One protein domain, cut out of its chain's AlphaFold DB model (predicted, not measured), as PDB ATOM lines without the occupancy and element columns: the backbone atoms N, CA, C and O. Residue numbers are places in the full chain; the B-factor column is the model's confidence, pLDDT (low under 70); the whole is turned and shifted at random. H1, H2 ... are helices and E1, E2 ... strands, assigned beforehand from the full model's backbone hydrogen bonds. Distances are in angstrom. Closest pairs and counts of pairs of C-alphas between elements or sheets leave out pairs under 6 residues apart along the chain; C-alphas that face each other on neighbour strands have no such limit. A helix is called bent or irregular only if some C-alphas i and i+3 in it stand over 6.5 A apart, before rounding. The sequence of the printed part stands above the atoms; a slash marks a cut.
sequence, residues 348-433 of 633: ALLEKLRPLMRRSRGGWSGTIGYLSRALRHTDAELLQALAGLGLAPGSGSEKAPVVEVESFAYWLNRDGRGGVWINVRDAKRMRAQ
ATOM      1  N   ALA A 348      50.687  36.104  80.803       80.94
ATOM      2  CA  ALA A 348      50.937  35.909  79.377       80.94
ATOM      3  C   ALA A 348      51.669  34.585  79.061       80.94
ATOM      4  O   ALA A 348      51.490  34.021  77.975       80.94
ATOM      5  N   LEU A 349      52.431  34.023  80.012       84.69
ATOM      6  CA  LEU A 349      52.976  32.667  79.895       84.69
ATOM      7  C   LEU A 349      51.857  31.622  79.812       84.69
ATOM      8  O   LEU A 349      51.877  30.742  78.954       84.69
ATOM      9  N   LEU A 350      50.864  31.726  80.695       84.81
ATOM     10  CA  LEU A 350      49.749  30.784  80.794       84.81
ATOM     11  C   LEU A 350      48.812  30.877  79.582       84.81
ATOM     12  O   LEU A 350      48.230  29.865  79.184       84.81
ATOM     13  N   GLU A 351      48.715  32.058  78.969       84.69
ATOM     14  CA  GLU A 351      48.040  32.282  77.687       84.69
ATOM     15  C   GLU A 351      48.787  31.609  76.525       84.69
ATOM     16  O   GLU A 351      48.168  30.824  75.803       84.69
ATOM     17  N   LYS A 352      50.110  31.820  76.375       87.06
ATOM     18  CA  LYS A 352      50.926  31.121  75.354       87.06
ATOM     19  C   LYS A 352      50.939  29.594  75.564       87.06
ATOM     20  O   LYS A 352      50.988  28.844  74.588       87.06
ATOM     21  N   LEU A 353      50.853  29.112  76.809       88.44
ATOM     22  CA  LEU A 353      50.793  27.679  77.136       88.44
ATOM     23  C   LEU A 353      49.431  27.035  76.812       88.44
ATOM     24  O   LEU A 353      49.407  25.925  76.280       88.44
ATOM     25  N   ARG A 354      48.300  27.703  77.094       86.44
ATOM     26  CA  ARG A 354      46.931  27.157  76.936       86.44
ATOM     27  C   ARG A 354      46.662  26.454  75.582       86.44
ATOM     28  O   ARG A 354      46.127  25.342  75.628       86.44
ATOM     29  N   PRO A 355      47.024  26.994  74.395       88.31
ATOM     30  CA  PRO A 355      46.797  26.320  73.110       88.31
ATOM     31  C   PRO A 355      47.732  25.126  72.849       88.31
ATOM     32  O   PRO A 355      47.387  24.257  72.050       88.31
ATOM     33  N   LEU A 356      48.884  25.050  73.527       86.81
ATOM     34  CA  LEU A 356      49.831  23.929  73.432       86.81
ATOM     35  C   LEU A 356      49.432  22.744  74.334       86.81
ATOM     36  O   LEU A 356      49.964  21.643  74.193       86.81
ATOM     37  N   MET A 357      48.501  22.945  75.271       89.19
ATOM     38  CA  MET A 357      48.073  21.916  76.218       89.19
ATOM     39  C   MET A 357      46.972  21.014  75.650       89.19
ATOM     40  O   MET A 357      45.996  21.454  75.038       89.19
ATOM     41  N   ARG A 358      47.083  19.711  75.918       88.44
ATOM     42  CA  ARG A 358      46.133  18.701  75.447       88.44
ATOM     43  C   ARG A 358      44.840  18.753  76.266       88.44
ATOM     44  O   ARG A 358      44.882  18.678  77.495       88.44
ATOM     45  N   ARG A 359      43.690  18.797  75.585       87.62
ATOM     46  CA  ARG A 359      42.356  18.675  76.207       87.62
ATOM     47  C   ARG A 359      42.214  17.332  76.940       87.62
ATOM     48  O   ARG A 359      42.573  16.283  76.400       87.62
ATOM     49  N   SER A 360      41.670  17.369  78.150       81.00
ATOM     50  CA  SER A 360      41.414  16.225  79.033       81.00
ATOM     51  C   SER A 360      39.926  16.165  79.421       81.00
ATOM     52  O   SER A 360      39.143  17.040  79.052       81.00
ATOM     53  N   ARG A 361      39.501  15.139  80.174       65.06
ATOM     54  CA  ARG A 361      38.084  14.944  80.559       65.06
ATOM     55  C   ARG A 361      37.522  15.996  81.534       65.06
ATOM     56  O   ARG A 361      36.345  15.924  81.862       65.06
ATOM     57  N   GLY A 362      38.334  16.948  81.999       71.62
ATOM     58  CA  GLY A 362      37.906  18.005  82.924       71.62
ATOM     59  C   GLY A 362      38.660  19.329  82.779       71.62
ATOM     60  O   GLY A 362      38.659  20.110  83.725       71.62
ATOM     61  N   GLY A 363      39.334  19.563  81.645       85.62
ATOM     62  CA  GLY A 363      40.160  20.752  81.422       85.62
ATOM     63  C   GLY A 363      41.286  20.512  80.411       85.62
ATOM     64  O   GLY A 363      41.101  19.797  79.425       85.62
ATOM     65  N   TRP A 364      42.467  21.074  80.667       90.44
ATOM     66  CA  TRP A 364      43.677  20.924  79.850       90.44
ATOM     67  C   TRP A 364      44.829  20.359  80.688       90.44
ATOM     68  O   TRP A 364      44.886  20.544  81.901       90.44
ATOM     69  N   SER A 365      45.760  19.665  80.038       89.94
ATOM     70  CA  SER A 365      46.928  19.045  80.676       89.94
ATOM     71  C   SER A 365      48.132  19.046  79.734       89.94
ATOM     72  O   SER A 365      47.976  18.789  78.538       89.94
ATOM     73  N   GLY A 366      49.330  19.302  80.258       91.50
ATOM     74  CA  GLY A 366      50.565  19.334  79.474       91.50
ATOM     75  C   GLY A 366      51.793  19.048  80.332       91.50
ATOM     76  O   GLY A 366      51.941  19.597  81.422       91.50
ATOM     77  N   THR A 367      52.671  18.169  79.856       91.31
ATOM     78  CA  THR A 367      53.952  17.868  80.506       91.31
ATOM     79  C   THR A 367      54.937  19.013  80.296       91.31
ATOM     80  O   THR A 367      55.052  19.532  79.185       91.31
ATOM     81  N   ILE A 368      55.679  19.387  81.341       92.44
ATOM     82  CA  ILE A 368      56.626  20.513  81.293       92.44
ATOM     83  C   ILE A 368      57.650  20.311  80.171       92.44
ATOM     84  O   ILE A 368      57.766  21.177  79.315       92.44
ATOM     85  N   GLY A 369      58.253  19.123  80.069       89.38
ATOM     86  CA  GLY A 369      59.193  18.783  78.993       89.38
ATOM     87  C   GLY A 369      58.609  18.738  77.572       89.38
ATOM     88  O   GLY A 369      59.356  18.602  76.606       89.38
ATOM     89  N   TYR A 370      57.285  18.794  77.390       90.56
ATOM     90  CA  TYR A 370      56.688  19.031  76.067       90.56
ATOM     91  C   TYR A 370      56.530  20.532  75.810       90.56
ATOM     92  O   TYR A 370      56.871  21.018  74.734       90.56
ATOM     93  N   LEU A 371      56.050  21.262  76.817       90.06
ATOM     94  CA  LEU A 371      55.789  22.696  76.755       90.06
ATOM     95  C   LEU A 371      57.087  23.516  76.625       90.06
ATOM     96  O   LEU A 371      57.125  24.449  75.829       90.06
ATOM     97  N   SER A 372      58.164  23.118  77.307       89.94
ATOM     98  CA  SER A 372      59.506  23.707  77.187       89.94
ATOM     99  C   SER A 372      60.023  23.614  75.749       89.94
ATOM    100  O   SER A 372      60.300  24.629  75.115       89.94
ATOM    101  N   ARG A 373      60.018  22.403  75.174       90.31
ATOM    102  CA  ARG A 373      60.399  22.127  73.777       90.31
ATOM    103  C   ARG A 373      59.521  22.862  72.764       90.31
ATOM    104  O   ARG A 373      60.039  23.323  71.751       90.31
ATOM    105  N   ALA A 374      58.218  22.984  73.025       88.69
ATOM    106  CA  ALA A 374      57.292  23.716  72.163       88.69
ATOM    107  C   ALA A 374      57.536  25.238  72.187       88.69
ATOM    108  O   ALA A 374      57.428  25.881  71.146       88.69
ATOM    109  N   LEU A 375      57.916  25.794  73.344       87.12
ATOM    110  CA  LEU A 375      58.312  27.199  73.502       87.12
ATOM    111  C   LEU A 375      59.797  27.471  73.176       87.12
ATOM    112  O   LEU A 375      60.182  28.629  73.090       87.12
ATOM    113  N   ARG A 376      60.615  26.428  72.956       88.12
ATOM    114  CA  ARG A 376      62.084  26.466  72.760       88.12
ATOM    115  C   ARG A 376      62.915  26.917  73.978       88.12
ATOM    116  O   ARG A 376      64.051  27.344  73.807       88.12
ATOM    117  N   HIS A 377      62.387  26.752  75.188       89.62
ATOM    118  CA  HIS A 377      63.090  27.028  76.451       89.62
ATOM    119  C   HIS A 377      63.527  25.741  77.157       89.62
ATOM    120  O   HIS A 377      63.059  24.650  76.813       89.62
ATOM    121  N   THR A 378      64.401  25.839  78.164       89.25
ATOM    122  CA  THR A 378      64.704  24.683  79.022       89.25
ATOM    123  C   THR A 378      63.571  24.389  80.011       89.25
ATOM    124  O   THR A 378      62.803  25.269  80.408       89.25
ATOM    125  N   ASP A 379      63.476  23.133  80.458       88.75
ATOM    126  CA  ASP A 379      62.554  22.722  81.526       88.75
ATOM    127  C   ASP A 379      62.790  23.517  82.828       88.75
ATOM    128  O   ASP A 379      61.843  23.756  83.574       88.75
ATOM    129  N   ALA A 380      64.029  23.954  83.087       87.25
ATOM    130  CA  ALA A 380      64.394  24.745  84.262       87.25
ATOM    131  C   ALA A 380      63.879  26.192  84.178       87.25
ATOM    132  O   ALA A 380      63.225  26.647  85.113       87.25
ATOM    133  N   GLU A 381      64.097  26.885  83.053       88.38
ATOM    134  CA  GLU A 381      63.551  28.233  82.815       88.38
ATOM    135  C   GLU A 381      62.020  28.247  82.924       88.38
ATOM    136  O   GLU A 381      61.447  29.102  83.599       88.38
ATOM    137  N   LEU A 382      61.349  27.267  82.306       87.81
ATOM    138  CA  LEU A 382      59.890  27.177  82.343       87.81
ATOM    139  C   LEU A 382      59.367  26.905  83.765       87.81
ATOM    140  O   LEU A 382      58.353  27.477  84.162       87.81
ATOM    141  N   LEU A 383      60.059  26.076  84.555       89.00
ATOM    142  CA  LEU A 383      59.724  25.870  85.969       89.00
ATOM    143  C   LEU A 383      60.000  27.110  86.827       89.00
ATOM    144  O   LEU A 383      59.223  27.377  87.738       89.00
ATOM    145  N   GLN A 384      61.046  27.886  86.537       88.12
ATOM    146  CA  GLN A 384      61.342  29.134  87.246       88.12
ATOM    147  C   GLN A 384      60.290  30.216  86.950       88.12
ATOM    148  O   GLN A 384      59.799  30.858  87.877       88.12
ATOM    149  N   ALA A 385      59.878  30.366  85.688       86.69
ATOM    150  CA  ALA A 385      58.823  31.302  85.299       86.69
ATOM    151  C   ALA A 385      57.448  30.916  85.887       86.69
ATOM    152  O   ALA A 385      56.691  31.782  86.325       86.69
ATOM    153  N   LEU A 386      57.141  29.614  85.981       87.69
ATOM    154  CA  LEU A 386      55.949  29.124  86.686       87.69
ATOM    155  C   LEU A 386      56.065  29.300  88.213       87.69
ATOM    156  O   LEU A 386      55.099  29.711  88.851       87.69
ATOM    157  N   ALA A 387      57.238  29.094  88.814       87.19
ATOM    158  CA  ALA A 387      57.446  29.369  90.238       87.19
ATOM    159  C   ALA A 387      57.241  30.860  90.579       87.19
ATOM    160  O   ALA A 387      56.647  31.165  91.611       87.19
ATOM    161  N   GLY A 388      57.630  31.780  89.685       84.38
ATOM    162  CA  GLY A 388      57.341  33.218  89.801       84.38
ATOM    163  C   GLY A 388      55.845  33.573  89.772       84.38
ATOM    164  O   GLY A 388      55.447  34.598  90.314       84.38
ATOM    165  N   LEU A 389      55.001  32.698  89.213       82.12
ATOM    166  CA  LEU A 389      53.534  32.777  89.266       82.12
ATOM    167  C   LEU A 389      52.926  32.137  90.531       82.12
ATOM    168  O   LEU A 389      51.706  32.081  90.654       82.12
ATOM    169  N   GLY A 390      53.740  31.597  91.445       82.25
ATOM    170  CA  GLY A 390      53.281  30.774  92.572       82.25
ATOM    171  C   GLY A 390      52.947  29.321  92.197       82.25
ATOM    172  O   GLY A 390      52.515  28.545  93.048       82.25
ATOM    173  N   LEU A 391      53.168  28.918  90.940       84.69
ATOM    174  CA  LEU A 391      52.907  27.569  90.437       84.69
ATOM    175  C   LEU A 391      54.097  26.635  90.707       84.69
ATOM    176  O   LEU A 391      54.878  26.310  89.813       84.69
ATOM    177  N   ALA A 392      54.216  26.172  91.953       83.50
ATOM    178  CA  ALA A 392      55.172  25.137  92.346       83.50
ATOM    179  C   ALA A 392      54.609  23.707  92.151       83.50
ATOM    180  O   ALA A 392      53.404  23.488  92.308       83.50
ATOM    181  N   PRO A 393      55.449  22.699  91.837       79.44
ATOM    182  CA  PRO A 393      55.028  21.299  91.805       79.44
ATOM    183  C   PRO A 393      54.769  20.758  93.218       79.44
ATOM    184  O   PRO A 393      55.657  20.803  94.067       79.44
ATOM    185  N   GLY A 394      53.579  20.195  93.454       69.56
ATOM    186  CA  GLY A 394      53.201  19.641  94.762       69.56
ATOM    187  C   GLY A 394      54.151  18.541  95.253       69.56
ATOM    188  O   GLY A 394      54.449  17.586  94.528       69.56
ATOM    189  N   SER A 395      54.623  18.667  96.495       59.34
ATOM    190  CA  SER A 395      55.603  17.756  97.093       59.34
ATOM    191  C   SER A 395      54.927  16.563  97.776       59.34
ATOM    192  O   SER A 395      54.661  16.596  98.974       59.34
ATOM    193  N   GLY A 396      54.653  15.495  97.015       61.00
ATOM    194  CA  GLY A 396      54.363  14.129  97.498       61.00
ATOM    195  C   GLY A 396      53.069  13.917  98.307       61.00
ATOM    196  O   GLY A 396      52.219  13.123  97.912       61.00
ATOM    197  N   SER A 397      52.937  14.592  99.447       50.62
ATOM    198  CA  SER A 397      51.779  14.611 100.349       50.62
ATOM    199  C   SER A 397      51.034  15.956 100.361       50.62
ATOM    200  O   SER A 397      49.906  16.012 100.850       50.62
ATOM    201  N   GLU A 398      51.634  17.020  99.825       56.16
ATOM    202  CA  GLU A 398      51.107  18.390  99.841       56.16
ATOM    203  C   GLU A 398      50.229  18.700  98.609       56.16
ATOM    204  O   GLU A 398      50.600  18.383  97.473       56.16
ATOM    205  N   LYS A 399      49.057  19.334  98.808       65.00
ATOM    206  CA  LYS A 399      48.192  19.806  97.705       65.00
ATOM    207  C   LYS A 399      48.939  20.929  96.980       65.00
ATOM    208  O   LYS A 399      49.205  21.964  97.580       65.00
ATOM    209  N   ALA A 400      49.273  20.712  95.706       77.62
ATOM    210  CA  ALA A 400      49.977  21.701  94.892       77.62
ATOM    211  C   ALA A 400      49.256  23.065  94.930       77.62
ATOM    212  O   ALA A 400      48.020  23.075  94.868       77.62
ATOM    213  N   PRO A 401      49.988  24.193  95.011       77.88
ATOM    214  CA  PRO A 401      49.380  25.517  95.025       77.88
ATOM    215  C   PRO A 401      48.519  25.717  93.777       77.88
ATOM    216  O   PRO A 401      48.962  25.500  92.645       77.88
ATOM    217  N   VAL A 402      47.266  26.102  94.011       85.31
ATOM    218  CA  VAL A 402      46.280  26.361  92.966       85.31
ATOM    219  C   VAL A 402      46.271  27.857  92.703       85.31
ATOM    220  O   VAL A 402      45.860  28.631  93.565       85.31
ATOM    221  N   VAL A 403      46.720  28.258  91.519       84.06
ATOM    222  CA  VAL A 403      46.748  29.667  91.113       84.06
ATOM    223  C   VAL A 403      45.587  29.914  90.159       84.06
ATOM    224  O   VAL A 403      45.514  29.319  89.081       84.06
ATOM    225  N   GLU A 404      44.645  30.761  90.568       85.12
ATOM    226  CA  GLU A 404      43.540  31.207  89.719       85.12
ATOM    227  C   GLU A 404      43.974  32.424  88.895       85.12
ATOM    228  O   GLU A 404      44.375  33.449  89.442       85.12
ATOM    229  N   VAL A 405      43.877  32.312  87.569       81.25
ATOM    230  CA  VAL A 405      44.185  33.377  86.607       81.25
ATOM    231  C   VAL A 405      43.007  33.523  85.645       81.25
ATOM    232  O   VAL A 405      42.562  32.546  85.037       81.25
ATOM    233  N   GLU A 406      42.484  34.748  85.530       78.88
ATOM    234  CA  GLU A 406      41.252  35.117  84.808       78.88
ATOM    235  C   GLU A 406      39.995  34.339  85.257       78.88
ATOM    236  O   GLU A 406      39.176  34.815  86.034       78.88
ATOM    237  N   SER A 407      39.819  33.139  84.707       84.00
ATOM    238  CA  SER A 407      38.675  32.235  84.857       84.00
ATOM    239  C   SER A 407      39.128  30.777  84.974       84.00
ATOM    240  O   SER A 407      38.303  29.868  84.891       84.00
ATOM    241  N   PHE A 408      40.429  30.534  85.157       86.75
ATOM    242  CA  PHE A 408      41.049  29.214  85.112       86.75
ATOM    243  C   PHE A 408      41.976  29.002  86.311       86.75
ATOM    244  O   PHE A 408      42.824  29.834  86.616       86.75
ATOM    245  N   ALA A 409      41.817  27.865  86.977       89.69
ATOM    246  CA  ALA A 409      42.682  27.390  88.041       89.69
ATOM    247  C   ALA A 409      43.784  26.496  87.454       89.69
ATOM    248  O   ALA A 409      43.501  25.549  86.711       89.69
ATOM    249  N   TYR A 410      45.032  26.802  87.801       90.00
ATOM    250  CA  TYR A 410      46.244  26.115  87.364       90.00
ATOM    251  C   TYR A 410      46.924  25.431  88.556       90.00
ATOM    252  O   TYR A 410      46.949  25.996  89.648       90.00
ATOM    253  N   TRP A 411      47.493  24.237  88.363       92.06
ATOM    254  CA  TRP A 411      48.329  23.566  89.374       92.06
ATOM    255  C   TRP A 411      49.318  22.573  88.741       92.06
ATOM    256  O   TRP A 411      49.043  21.997  87.679       92.06
ATOM    257  N   LEU A 412      50.472  22.354  89.387       91.62
ATOM    258  CA  LEU A 412      51.522  21.437  88.918       91.62
ATOM    259  C   LEU A 412      51.584  20.157  89.757       91.62
ATOM    260  O   LEU A 412      51.770  20.190  90.973       91.62
ATOM    261  N   ASN A 413      51.535  19.018  89.072       90.19
ATOM    262  CA  ASN A 413      51.753  17.696  89.650       90.19
ATOM    263  C   ASN A 413      53.145  17.166  89.281       90.19
ATOM    264  O   ASN A 413      53.672  17.477  88.209       90.19
ATOM    265  N   ARG A 414      53.708  16.308  90.137       88.81
ATOM    266  CA  ARG A 414      54.986  15.616  89.922       88.81
ATOM    267  C   ARG A 414      54.812  14.106  90.100       88.81
ATOM    268  O   ARG A 414      54.185  13.668  91.058       88.81
ATOM    269  N   ASP A 415      55.363  13.324  89.176       84.50
ATOM    270  CA  ASP A 415      55.383  11.860  89.248       84.50
ATOM    271  C   ASP A 415      56.482  11.372  90.207       84.50
ATOM    272  O   ASP A 415      57.496  12.048  90.403       84.50
ATOM    273  N   GLY A 416      56.352  10.145  90.717       74.12
ATOM    274  CA  GLY A 416      57.422   9.453  91.444       74.12
ATOM    275  C   GLY A 416      58.690   9.248  90.601       74.12
ATOM    276  O   GLY A 416      59.775   9.089  91.152       74.12
ATOM    277  N   ARG A 417      58.580   9.326  89.265       72.94
ATOM    278  CA  ARG A 417      59.706   9.339  88.310       72.94
ATOM    279  C   ARG A 417      60.256  10.743  88.020       72.94
ATOM    280  O   ARG A 417      61.034  10.923  87.091       72.94
ATOM    281  N   GLY A 418      59.823  11.760  88.764       77.50
ATOM    282  CA  GLY A 418      60.302  13.139  88.657       77.50
ATOM    283  C   GLY A 418      59.668  13.988  87.549       77.50
ATOM    284  O   GLY A 418      59.840  15.203  87.581       77.50
ATOM    285  N   GLY A 419      58.912  13.399  86.617       86.12
ATOM    286  CA  GLY A 419      58.237  14.136  85.544       86.12
ATOM    287  C   GLY A 419      57.162  15.091  86.075       86.12
ATOM    288  O   GLY A 419      56.303  14.681  86.853       86.12
ATOM    289  N   VAL A 420      57.197  16.355  85.644       92.00
ATOM    290  CA  VAL A 420      56.245  17.401  86.063       92.00
ATOM    291  C   VAL A 420      55.237  17.688  84.946       92.00
ATOM    292  O   VAL A 420      55.598  17.740  83.765       92.00
ATOM    293  N   TRP A 421      53.971  17.902  85.305       92.06
ATOM    294  CA  TRP A 421      52.938  18.369  84.381       92.06
ATOM    295  C   TRP A 421      52.019  19.405  85.024       92.06
ATOM    296  O   TRP A 421      51.680  19.323  86.203       92.06
ATOM    297  N   ILE A 422      51.604  20.372  84.212       92.19
ATOM    298  CA  ILE A 422      50.647  21.415  84.570       92.19
ATOM    299  C   ILE A 422      49.246  20.998  84.110       92.19
ATOM    300  O   ILE A 422      49.064  20.421  83.031       92.19
ATOM    301  N   ASN A 423      48.254  21.276  84.950       92.25
ATOM    302  CA  ASN A 423      46.835  21.067  84.682       92.25
ATOM    303  C   ASN A 423      46.112  22.418  84.741       92.25
ATOM    304  O   ASN A 423      46.517  23.299  85.498       92.25
ATOM    305  N   VAL A 424      45.048  22.564  83.949       91.94
ATOM    306  CA  VAL A 424      44.195  23.763  83.901       91.94
ATOM    307  C   VAL A 424      42.737  23.338  83.919       91.94
ATOM    308  O   VAL A 424      42.363  22.413  83.194       91.94
ATOM    309  N   ARG A 425      41.898  24.030  84.686       88.94
ATOM    310  CA  ARG A 425      40.446  23.811  84.738       88.94
ATOM    311  C   ARG A 425      39.723  25.127  84.988       88.94
ATOM    312  O   ARG A 425      40.277  25.998  85.642       88.94
ATOM    313  N   ASP A 426      38.492  25.276  84.510       86.75
ATOM    314  CA  ASP A 426      37.682  26.471  84.782       86.75
ATOM    315  C   ASP A 426      37.578  26.697  86.306       86.75
ATOM    316  O   ASP A 426      37.136  25.803  87.036       86.75
ATOM    317  N   ALA A 427      37.941  27.882  86.800       82.44
ATOM    318  CA  ALA A 427      37.958  28.209  88.228       82.44
ATOM    319  C   ALA A 427      36.570  28.012  88.863       82.44
ATOM    320  O   ALA A 427      36.447  27.392  89.919       82.44
ATOM    321  N   LYS A 428      35.493  28.385  88.151       80.81
ATOM    322  CA  LYS A 428      34.105  28.104  88.565       80.81
ATOM    323  C   LYS A 428      33.834  26.602  88.756       80.81
ATOM    324  O   LYS A 428      33.156  26.233  89.709       80.81
ATOM    325  N   ARG A 429      34.387  25.723  87.905       77.69
ATOM    326  CA  ARG A 429      34.270  24.255  88.055       77.69
ATOM    327  C   ARG A 429      35.162  23.684  89.154       77.69
ATOM    328  O   ARG A 429      34.926  22.543  89.547       77.69
ATOM    329  N   MET A 430      36.208  24.395  89.575       75.62
ATOM    330  CA  MET A 430      37.096  23.964  90.655       75.62
ATOM    331  C   MET A 430      36.550  24.401  92.017       75.62
ATOM    332  O   MET A 430      36.341  23.549  92.874       75.62
ATOM    333  N   ARG A 431      36.169  25.677  92.171       76.81
ATOM    334  CA  ARG A 431      35.472  26.192  93.363       76.81
ATOM    335  C   ARG A 431      34.170  25.438  93.660       76.81
ATOM    336  O   ARG A 431      33.884  25.167  94.816       76.81
ATOM    337  N   ALA A 432      33.419  25.031  92.633       74.25
ATOM    338  CA  ALA A 432      32.221  24.200  92.800       74.25
ATOM    339  C   ALA A 432      32.499  22.742  93.232       74.25
ATOM    340  O   ALA A 432      31.551  22.032  93.547       74.25
ATOM    341  N   GLN A 433      33.759  22.284  93.227       67.19
ATOM    342  CA  GLN A 433      34.156  20.944  93.687       67.19
ATOM    343  C   GLN A 433      34.972  20.971  94.996       67.19
ATOM    344  O   GLN A 433      34.924  20.003  95.743       67.19
TER     345      GLN A 433
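Overview. This is residues 348 to 433 of the 633 residues of an uncharacterized protein of mine drainage metagenome (UniProt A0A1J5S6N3). A twisted sheet of five antiparallel strands forms the core, with H1 crossing one face and the short H4 standing up from the opposite face where E5 ends. H2 and H3 make a corner near the ends of the sheet where E2 ends and E5 begins, and a long loop, residues 389 to 402, leads from H3 to E3. The printed part has 86 residues, with four named helices and five named strands in the order H1 E1 E2 H2 H3 E3 E4 E5 H4; the sheet's order is E1 E2 E5 E4 E3, and the class is mixed. It is compact, with a radius of gyration of the C-alphas of 12.2 A and spans of 35 by 30 by 25 A.

Arrangement. Along the printed part come H1, residues 348 to 356, E1, 358 to 360, E2, 363 to 367, H2, 368 to 375, H3, 379 to 388, E3, 403 to 405, E4, 408 to 414, E5, 420 to 426, and H4, 427 to 433. H1 is on the sheet at a height of 9.5 A over it, and it runs across the strands, at 76 degrees to E4 on the local plane. H1 and H2 only just touch, with 3 pairs of C-alphas within 8 A, the closest being Leu 356 and Leu 371 at 6.9 A; they are about perpendicular at 81 degrees. The hairpin E1 and E2 has N 360 and O 363 within hydrogen-bond range at 2.8 A. E2 and E5 are antiparallel, with N 364 and O 424 at 2.9 A. H2 only grazes the sheet with residues 368 to 371. H2 and H3 touch about perpendicular at 84 degrees, the closest C-alphas being those of Ser 372 and Asp 379, 5.4 A apart. E3, E4 and E5 form a meander, each strand the antiparallel neighbour of the one before, with N 403 and O 410 at 2.9 A and N 409 and O 425 at 2.8 A. H4 stands up from the sheet at 68 degrees, on the opposite face to H1; the C-alphas of Phe 408 and Ala 427 are 4.5 A apart, the closest of E4 and H4. H3 has each O i to N i+4 pair within hydrogen-bond range; H1 has 3 of 5, H2 3 of 4 and H4 2 of 3.

Along the chain. H1 begins at C-alpha 348, (50.937, 35.909, 79.377), and spans 13.4 A; it is irregular, but only just, with C-alphas 352 and 355 6.7 A apart. H3 spans 14.3 A, E2 14.1 A and E4 20.1 A. E5 spans 20.7 A from C-alpha 420, (56.245, 17.401, 86.063). H4 ends at C-alpha 433, (34.156, 20.944, 93.687).

Size, cuts and confidence. The two C-alphas farthest apart are those of Arg 376 and Ala 432, at 36.0 A. The printed part has no cut, and the link from H3 to E3 is long, at 14 residues. The mean pLDDT of the printed part is 83.6; it is under 70 at residue 361, residues 394 to 399 and residue 433.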